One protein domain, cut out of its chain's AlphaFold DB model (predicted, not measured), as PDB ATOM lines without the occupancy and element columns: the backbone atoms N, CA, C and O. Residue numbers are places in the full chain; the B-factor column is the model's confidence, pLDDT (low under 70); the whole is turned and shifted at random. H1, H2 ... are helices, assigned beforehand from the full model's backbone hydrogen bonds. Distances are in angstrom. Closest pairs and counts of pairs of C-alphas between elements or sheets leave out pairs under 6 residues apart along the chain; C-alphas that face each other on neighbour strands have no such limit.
ATOM      1  N   ARG A   4      -2.736 -16.673 -32.489       90.44
ATOM      2  CA  ARG A   4      -3.815 -16.597 -31.484       90.44
ATOM      3  C   ARG A   4      -4.821 -17.746 -31.613       90.44
ATOM      4  O   ARG A   4      -5.378 -18.166 -30.612       90.44
ATOM      5  N   HIS A   5      -5.058 -18.235 -32.829       90.75
ATOM      6  CA  HIS A   5      -5.936 -19.382 -33.071       90.75
ATOM      7  C   HIS A   5      -5.156 -20.699 -33.183       90.75
ATOM      8  O   HIS A   5      -5.712 -21.676 -33.664       90.75
ATOM      9  N   GLY A   6      -3.878 -20.740 -32.786       89.88
ATOM     10  CA  GLY A   6      -3.070 -21.964 -32.800       89.88
ATOM     11  C   GLY A   6      -2.743 -22.497 -34.198       89.88
ATOM     12  O   GLY A   6      -2.427 -23.674 -34.339       89.88
ATOM     13  N   GLY A   7      -2.855 -21.664 -35.238       90.69
ATOM     14  CA  GLY A   7      -2.573 -22.043 -36.629       90.69
ATOM     15  C   GLY A   7      -1.168 -21.676 -37.116       90.69
ATOM     16  O   GLY A   7      -0.838 -21.962 -38.261       90.69
ATOM     17  N   ALA A   8      -0.348 -21.013 -36.291       92.38
ATOM     18  CA  ALA A   8       1.007 -20.592 -36.655       92.38
ATOM     19  C   ALA A   8       1.912 -20.430 -35.426       92.38
ATOM     20  O   ALA A   8       1.424 -20.145 -34.332       92.38
ATOM     21  N   ILE A   9       3.225 -20.530 -35.645       92.94
ATOM     22  CA  ILE A   9       4.274 -20.166 -34.683       92.94
ATOM     23  C   ILE A   9       4.765 -18.754 -35.016       92.94
ATOM     24  O   ILE A   9       4.899 -18.402 -36.189       92.94
ATOM     25  N   VAL A  10       5.007 -17.934 -33.992       94.25
ATOM     26  CA  VAL A  10       5.599 -16.601 -34.156       94.25
ATOM     27  C   VAL A  10       7.103 -16.711 -33.974       94.25
ATOM     28  O   VAL A  10       7.556 -17.280 -32.987       94.25
ATOM     29  N   LEU A  11       7.845 -16.150 -34.926       95.12
ATOM     30  CA  LEU A  11       9.283 -15.934 -34.824       95.12
ATOM     31  C   LEU A  11       9.557 -14.436 -34.928       95.12
ATOM     32  O   LEU A  11       8.977 -13.744 -35.771       95.12
ATOM     33  N   GLU A  12      10.443 -13.938 -34.082       95.31
ATOM     34  CA  GLU A  12      10.946 -12.579 -34.156       95.31
ATOM     35  C   GLU A  12      12.011 -12.445 -35.248       95.31
ATOM     36  O   GLU A  12      12.748 -13.376 -35.570       95.31
ATOM     37  N   LYS A  13      12.136 -11.244 -35.823       94.94
ATOM     38  CA  LYS A  13      13.040 -10.993 -36.958       94.94
ATOM     39  C   LYS A  13      14.491 -11.399 -36.671       94.94
ATOM     40  O   LYS A  13      15.170 -11.895 -37.563       94.94
ATOM     41  N   HIS A  14      14.965 -11.176 -35.449       95.38
ATOM     42  CA  HIS A  14      16.341 -11.480 -35.059       95.38
ATOM     43  C   HIS A  14      16.594 -12.991 -34.899       95.38
ATOM     44  O   HIS A  14      17.733 -13.440 -34.990       95.38
ATOM     45  N   GLU A  15      15.539 -13.789 -34.729       95.06
ATOM     46  CA  GLU A  15      15.615 -15.248 -34.627       95.06
ATOM     47  C   GLU A  15      15.837 -15.906 -35.991       95.06
ATOM     48  O   GLU A  15      16.316 -17.033 -36.058       95.06
ATOM     49  N   LEU A  16      15.555 -15.187 -37.085       94.38
ATOM     50  CA  LEU A  16      15.704 -15.697 -38.449       94.38
ATOM     51  C   LEU A  16      17.166 -15.939 -38.856       94.38
ATOM     52  O   LEU A  16      17.427 -16.692 -39.790       94.38
ATOM     53  N   ALA A  17      18.129 -15.326 -38.163       95.75
ATOM     54  CA  ALA A  17      19.547 -15.620 -38.368       95.75
ATOM     55  C   ALA A  17      19.948 -16.993 -37.792       95.75
ATOM     56  O   ALA A  17      20.988 -17.539 -38.155       95.75
ATOM     57  N   ASN A  18      19.130 -17.556 -36.896       96.88
ATOM     58  CA  ASN A  18      19.387 -18.836 -36.263       96.88
ATOM     59  C   ASN A  18      18.714 -19.978 -37.047       96.88
ATOM     60  O   ASN A  18      17.517 -20.247 -36.914       96.88
ATOM     61  N   SER A  19      19.516 -20.682 -37.847       96.25
ATOM     62  CA  SER A  19      19.052 -21.790 -38.685       96.25
ATOM     63  C   SER A  19      18.481 -22.967 -37.890       96.25
ATOM     64  O   SER A  19      17.536 -23.602 -38.363       96.25
ATOM     65  N   THR A  20      18.986 -23.249 -36.681       97.25
ATOM     66  CA  THR A  20      18.457 -24.345 -35.853       97.25
ATOM     67  C   THR A  20      17.057 -24.013 -35.363       97.25
ATOM     68  O   THR A  20      16.157 -24.840 -35.482       97.25
ATOM     69  N   LYS A  21      16.835 -22.768 -34.932       95.50
ATOM     70  CA  LYS A  21      15.525 -22.300 -34.469       95.50
ATOM     71  C   LYS A  21      14.469 -22.326 -35.577       95.50
ATOM     72  O   LYS A  21      13.330 -22.722 -35.335       95.50
ATOM     73  N   ILE A  22      14.849 -21.977 -36.809       96.06
ATOM     74  CA  ILE A  22      13.964 -22.118 -37.976       96.06
ATOM     75  C   ILE A  22      13.634 -23.594 -38.232       96.06
ATOM     76  O   ILE A  22      12.467 -23.944 -38.412       96.06
ATOM     77  N   ALA A  23      14.645 -24.467 -38.249       95.62
ATOM     78  CA  ALA A  23      14.449 -25.890 -38.505       95.62
ATOM     79  C   ALA A  23      13.559 -26.549 -37.439       95.62
ATOM     80  O   ALA A  23      12.709 -27.379 -37.771       95.62
ATOM     81  N   GLU A  24      13.718 -26.168 -36.174       94.69
ATOM     82  CA  GLU A  24      12.855 -26.597 -35.074       94.69
ATOM     83  C   GLU A  24      11.418 -26.129 -35.286       94.69
ATOM     84  O   GLU A  24      10.524 -26.968 -35.304       94.69
ATOM     85  N   ALA A  25      11.190 -24.839 -35.554       93.62
ATOM     86  CA  ALA A  25       9.848 -24.306 -35.787       93.62
ATOM     87  C   ALA A  25       9.128 -25.016 -36.949       93.62
ATOM     88  O   ALA A  25       7.955 -25.375 -36.829       93.62
ATOM     89  N   ILE A  26       9.833 -25.284 -38.054       92.88
ATOM     90  CA  ILE A  26       9.289 -26.047 -39.187       92.88
ATOM     91  C   ILE A  26       8.942 -27.477 -38.759       92.88
ATOM     92  O   ILE A  26       7.846 -27.961 -39.046       92.88
ATOM     93  N   ASN A  27       9.848 -28.162 -38.053       92.69
ATOM     94  CA  ASN A  27       9.586 -29.511 -37.555       92.69
ATOM     95  C   ASN A  27       8.397 -29.538 -36.594       92.69
ATOM     96  O   ASN A  27       7.585 -30.451 -36.693       92.69
ATOM     97  N   THR A  28       8.259 -28.548 -35.714       91.50
ATOM     98  CA  THR A  28       7.119 -28.430 -34.804       91.50
ATOM     99  C   THR A  28       5.816 -28.304 -35.586       91.50
ATOM    100  O   THR A  28       4.902 -29.085 -35.353       91.50
ATOM    101  N   VAL A  29       5.730 -27.406 -36.571       90.88
ATOM    102  CA  VAL A  29       4.495 -27.243 -37.363       90.88
ATOM    103  C   VAL A  29       4.127 -28.519 -38.132       90.88
ATOM    104  O   VAL A  29       2.947 -28.851 -38.234       90.88
ATOM    105  N   LEU A  30       5.118 -29.241 -38.666       89.44
ATOM    106  CA  LEU A  30       4.888 -30.420 -39.509       89.44
ATOM    107  C   LEU A  30       4.675 -31.723 -38.731       89.44
ATOM    108  O   LEU A  30       3.952 -32.601 -39.200       89.44
ATOM    109  N   LYS A  31       5.355 -31.893 -37.593       86.25
ATOM    110  CA  LYS A  31       5.437 -33.173 -36.871       86.25
ATOM    111  C   LYS A  31       4.690 -33.181 -35.548       86.25
ATOM    112  O   LYS A  31       4.648 -34.240 -34.927       86.25
ATOM    113  N   ASP A  32       4.127 -32.062 -35.100       77.69
ATOM    114  CA  ASP A  32       3.320 -32.062 -33.886       77.69
ATOM    115  C   ASP A  32       2.077 -32.949 -34.082       77.69
ATOM    116  O   ASP A  32       1.172 -32.645 -34.864       77.69
ATOM    117  N   LYS A  33       2.091 -34.103 -33.403       68.44
ATOM    118  CA  LYS A  33       1.041 -35.131 -33.444       68.44
ATOM    119  C   LYS A  33       0.012 -34.960 -32.325       68.44
ATOM    120  O   LYS A  33      -0.844 -35.830 -32.168       68.44
ATOM    121  N   SER A  34       0.100 -33.894 -31.524       63.16
ATOM    122  CA  SER A  34      -0.904 -33.611 -30.501       63.16
ATOM    123  C   SER A  34      -2.302 -33.488 -31.129       63.16
ATOM    124  O   SER A  34      -2.452 -33.050 -32.268       63.16
ATOM    125  N   ILE A  35      -3.335 -33.859 -30.364       49.56
ATOM    126  CA  ILE A  35      -4.766 -33.920 -30.740       49.56
ATOM    127  C   ILE A  35      -5.321 -32.594 -31.331       49.56
ATOM    128  O   ILE A  35      -6.406 -32.578 -31.911       49.56
ATOM    129  N   TYR A  36      -4.554 -31.498 -31.274       60.66
ATOM    130  CA  TYR A  36      -4.858 -30.190 -31.865       60.66
ATOM    131  C   TYR A  36      -3.722 -29.695 -32.778       60.66
ATOM    132  O   TYR A  36      -3.005 -28.757 -32.436       60.66
ATOM    133  N   SER A  37      -3.553 -30.320 -33.947       80.94
ATOM    134  CA  SER A  37      -2.517 -29.927 -34.910       80.94
ATOM    135  C   SER A  37      -2.736 -28.513 -35.467       80.94
ATOM    136  O   SER A  37      -3.870 -28.055 -35.662       80.94
ATOM    137  N   TYR A  38      -1.638 -27.844 -35.827       90.44
ATOM    138  CA  TYR A  38      -1.656 -26.556 -36.532       90.44
ATOM    139  C   TYR A  38      -2.569 -26.573 -37.771       90.44
ATOM    140  O   TYR A  38      -3.275 -25.600 -38.033       90.44
ATOM    141  N   SER A  39      -2.616 -27.694 -38.500       89.12
ATOM    142  CA  SER A  39      -3.473 -27.861 -39.681       89.12
ATOM    143  C   SER A  39      -4.969 -27.856 -39.351       89.12
ATOM    144  O   SER A  39      -5.749 -27.222 -40.061       89.12
ATOM    145  N   MET A  40      -5.381 -28.503 -38.257       91.25
ATOM    146  CA  MET A  40      -6.776 -28.508 -37.810       91.25
ATOM    147  C   MET A  40      -7.229 -27.110 -37.395       91.25
ATOM    148  O   MET A  40      -8.311 -26.661 -37.774       91.25
ATOM    149  N   ASN A  41      -6.380 -26.400 -36.655       91.62
ATOM    150  CA  ASN A  41      -6.646 -25.030 -36.235       91.62
ATOM    151  C   ASN A  41      -6.713 -24.069 -37.430       91.62
ATOM    152  O   ASN A  41      -7.630 -23.250 -37.510       91.62
ATOM    153  N   ALA A  42      -5.802 -24.210 -38.397       92.12
ATOM    154  CA  ALA A  42      -5.829 -23.440 -39.636       92.12
ATOM    155  C   ALA A  42      -7.113 -23.695 -40.440       92.12
ATOM    156  O   ALA A  42      -7.731 -22.743 -40.917       92.12
ATOM    157  N   ARG A  43      -7.564 -24.954 -40.537       93.19
ATOM    158  CA  ARG A  43      -8.811 -25.300 -41.233       93.19
ATOM    159  C   ARG A  43     -10.039 -24.712 -40.542       93.19
ATOM    160  O   ARG A  43     -10.843 -24.065 -41.206       93.19
ATOM    161  N   LYS A  44     -10.149 -24.859 -39.218       93.56
ATOM    162  CA  LYS A  44     -11.229 -24.235 -38.432       93.56
ATOM    163  C   LYS A  44     -11.258 -22.721 -38.627       93.56
ATOM    164  O   LYS A  44     -12.325 -22.138 -38.780       93.56
ATOM    165  N   LEU A  45     -10.091 -22.076 -38.637       93.56
ATOM    166  CA  LEU A  45      -9.994 -20.639 -38.872       93.56
ATOM    167  C   LEU A  45     -10.474 -20.257 -40.277       93.56
ATOM    168  O   LEU A  45     -11.198 -19.275 -40.421       93.56
ATOM    169  N   ALA A  46     -10.111 -21.034 -41.298       94.31
ATOM    170  CA  ALA A  46     -10.597 -20.835 -42.661       94.31
ATOM    171  C   ALA A  46     -12.129 -20.961 -42.735       94.31
ATOM    172  O   ALA A  46     -12.788 -20.080 -43.280       94.31
ATOM    173  N   GLU A  47     -12.700 -22.002 -42.123       95.44
ATOM    174  CA  GLU A  47     -14.152 -22.199 -42.037       95.44
ATOM    175  C   GLU A  47     -14.838 -21.018 -41.326       95.44
ATOM    176  O   GLU A  47     -15.865 -20.531 -41.796       95.44
ATOM    177  N   MET A  48     -14.253 -20.498 -40.240       93.12
ATOM    178  CA  MET A  48     -14.766 -19.306 -39.557       93.12
ATOM    179  C   MET A  48     -14.726 -18.059 -40.443       93.12
ATOM    180  O   MET A  48     -15.676 -17.286 -40.411       93.12
ATOM    181  N   LEU A  49     -13.649 -17.848 -41.208       92.25
ATOM    182  CA  LEU A  49     -13.492 -16.693 -42.103       92.25
ATOM    183  C   LEU A  49     -14.488 -16.721 -43.270       92.25
ATOM    184  O   LEU A  49     -15.031 -15.680 -43.631       92.25
ATOM    185  N   VAL A  50     -14.741 -17.903 -43.837       93.56
ATOM    186  CA  VAL A  50     -15.715 -18.087 -44.925       93.56
ATOM    187  C   VAL A  50     -17.142 -17.855 -44.431       93.56
ATOM    188  O   VAL A  50     -17.932 -17.220 -45.123       93.56
ATOM    189  N   ASN A  51     -17.461 -18.323 -43.223       95.00
ATOM    190  CA  ASN A  51     -18.807 -18.254 -42.656       95.00
ATOM    191  C   ASN A  51     -19.033 -17.018 -41.767       95.00
ATOM    192  O   ASN A  51     -19.925 -17.025 -40.916       95.00
ATOM    193  N   GLN A  52     -18.233 -15.956 -41.917       94.19
ATOM    194  CA  GLN A  52     -18.461 -14.734 -41.145       94.19
ATOM    195  C   GLN A  52     -19.795 -14.088 -41.541       94.19
ATOM    196  O   GLN A  52     -20.081 -13.945 -42.730       94.19
ATOM    197  N   PRO A  53     -20.598 -13.620 -40.567       95.25
ATOM    198  CA  PRO A  53     -21.909 -13.030 -40.841       95.25
ATOM    199  C   PRO A  53     -21.827 -11.698 -41.600       95.25
ATOM    200  O   PRO A  53     -22.808 -11.251 -42.188       95.25
ATOM    201  N   ILE A  54     -20.669 -11.034 -41.570       94.81
ATOM    202  CA  ILE A  54     -20.409  -9.783 -42.280       94.81
ATOM    203  C   ILE A  54     -19.132  -9.984 -43.086       94.81
ATOM    204  O   ILE A  54     -18.104 -10.372 -42.535       94.81
ATOM    205  N   SER A  55     -19.187  -9.685 -44.384       93.81
ATOM    206  CA  SER A  55     -18.000  -9.755 -45.237       93.81
ATOM    207  C   SER A  55     -16.931  -8.751 -44.796       93.81
ATOM    208  O   SER A  55     -17.244  -7.645 -44.347       93.81
ATOM    209  N   ALA A  56     -15.658  -9.092 -45.011       92.75
ATOM    210  CA  ALA A  56     -14.535  -8.203 -44.707       92.75
ATOM    211  C   ALA A  56     -14.681  -6.817 -45.369       92.75
ATOM    212  O   ALA A  56     -14.398  -5.799 -44.741       92.75
ATOM    213  N   LYS A  57     -15.207  -6.769 -46.604       94.75
ATOM    214  CA  LYS A  57     -15.498  -5.517 -47.319       94.75
ATOM    215  C   LYS A  57     -16.495  -4.649 -46.551       94.75
ATOM    216  O   LYS A  57     -16.260  -3.460 -46.358       94.75
ATOM    217  N   GLN A  58     -17.614  -5.227 -46.122       96.88
ATOM    218  CA  GLN A  58     -18.649  -4.467 -45.426       96.88
ATOM    219  C   GLN A  58     -18.205  -4.053 -44.022       96.88
ATOM    220  O   GLN A  58     -18.511  -2.945 -43.589       96.88
ATOM    221  N   LEU A  59     -17.448  -4.910 -43.336       95.81
ATOM    222  CA  LEU A  59     -16.853  -4.579 -42.047       95.81
ATOM    223  C   LEU A  59     -15.884  -3.391 -42.168       95.81
ATOM    224  O   LEU A  59     -15.963  -2.460 -41.369       95.81
ATOM    225  N   MET A  60     -15.035  -3.377 -43.200       96.31
ATOM    226  CA  MET A  60     -14.125  -2.262 -43.484       96.31
ATOM    227  C   MET A  60     -14.884  -0.946 -43.695       96.31
ATOM    228  O   MET A  60     -14.525   0.058 -43.085       96.31
ATOM    229  N   ILE A  61     -15.939  -0.948 -44.519       97.38
ATOM    230  CA  ILE A  61     -16.746   0.255 -44.781       97.38
ATOM    231  C   ILE A  61     -17.358   0.781 -43.479       97.38
ATOM    232  O   ILE A  61     -17.199   1.957 -43.173       97.38
ATOM    233  N   ARG A  62     -17.967  -0.090 -42.665       96.75
ATOM    234  CA  ARG A  62     -18.558   0.305 -41.373       96.75
ATOM    235  C   ARG A  62     -17.530   0.921 -40.423       96.75
ATOM    236  O   ARG A  62     -17.844   1.884 -39.733       96.75
ATOM    237  N   HIS A  63     -16.311   0.382 -40.378       96.88
ATOM    238  CA  HIS A  63     -15.239   0.954 -39.561       96.88
ATOM    239  C   HIS A  63     -14.771   2.316 -40.078       96.88
ATOM    240  O   HIS A  63     -14.552   3.215 -39.271       96.88
ATOM    241  N   ALA A  64     -14.653   2.487 -41.397       97.81
ATOM    242  CA  ALA A  64     -14.303   3.772 -41.997       97.81
ATOM    243  C   ALA A  64     -15.392   4.830 -41.751       97.81
ATOM    244  O   ALA A  64     -15.080   5.942 -41.343       97.81
ATOM    245  N   GLU A  65     -16.667   4.468 -41.927       97.56
ATOM    246  CA  GLU A  65     -17.812   5.336 -41.627       97.56
ATOM    247  C   GLU A  65     -17.867   5.725 -40.149       97.56
ATOM    248  O   GLU A  65     -18.151   6.874 -39.836       97.56
ATOM    249  N   PHE A  66     -17.594   4.785 -39.239       97.62
ATOM    250  CA  PHE A  66     -17.524   5.069 -37.808       97.62
ATOM    251  C   PHE A  66     -16.392   6.044 -37.473       97.62
ATOM    252  O   PHE A  66     -16.609   6.962 -36.697       97.62
ATOM    253  N   ALA A  67     -15.207   5.864 -38.062       97.62
ATOM    254  CA  ALA A  67     -14.056   6.730 -37.809       97.62
ATOM    255  C   ALA A  67     -14.192   8.136 -38.422       97.62
ATOM    256  O   ALA A  67     -13.506   9.054 -37.984       97.62
ATOM    257  N   ALA A  68     -15.028   8.294 -39.452       95.75
ATOM    258  CA  ALA A  68     -15.294   9.573 -40.107       95.75
ATOM    259  C   ALA A  68     -16.423  10.392 -39.446       95.75
ATOM    260  O   ALA A  68     -16.633  11.540 -39.841       95.75
ATOM    261  N   ARG A  69     -17.168   9.803 -38.500       74.00
ATOM    262  CA  ARG A  69     -18.165  10.494 -37.667       74.00
ATOM    263  C   ARG A  69     -17.500  11.161 -36.473       74.00
ATOM    264  O   ARG A  69     -17.974  12.260 -36.119       74.00
TER     265      ARG A  69
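This is residues 4 to 69 of the 69 residues of an uncharacterized protein of Angiostrongylus cantonensis (UniProt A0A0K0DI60). Two helices, H2 and H3, make an open corner, with residues 4 to 11 running inside it; short H1 sits at the far end of H2, and H4 sticks out beyond H3. The 66 printed residues, with four named helices H1 to H4 and no named strand, are all helix in class, extended, with a radius of gyration of the C-alphas of 17.5 A, and flat, spanning 50 by 31 by 13 A.

H2, residues 19 to 31, is 17.8 A long and begins at C-alpha 19 (19.052, -21.790, -38.685). H3, residues 38 to 50, is 18.4 A long. H1 is residues 13 to 17, 8.1 A. H4, residues 56 to 67, 16.5 A, ends at C-alpha 67 (-14.056, 6.730, -37.809).

H2 and H3 are close but not clearly touching, the closest C-alphas, of Val 29 and Tyr 38, being 6.2 A apart; their lines are only just about perpendicular, at 71 degrees. H1 and H2 only just touch, only at the corner, with 3 pairs of C-alphas within 8 A, the closest Leu 16 and Ile 22 at 6.7 A; H2 does so with residues 21 to 22 alone. H3 and H4 are apart. In H2, H3 and H4 every O i to N i+4 pair is within hydrogen-bond range; in H1 0 of 1 is, and 1 of 2 O i to N i+3 pairs.

The C-alphas farthest apart, of Thr 20 and Arg 69, are 50.6 A apart. The printed part has no cut and no long link; residues 33 to 36 are under pLDDT 70.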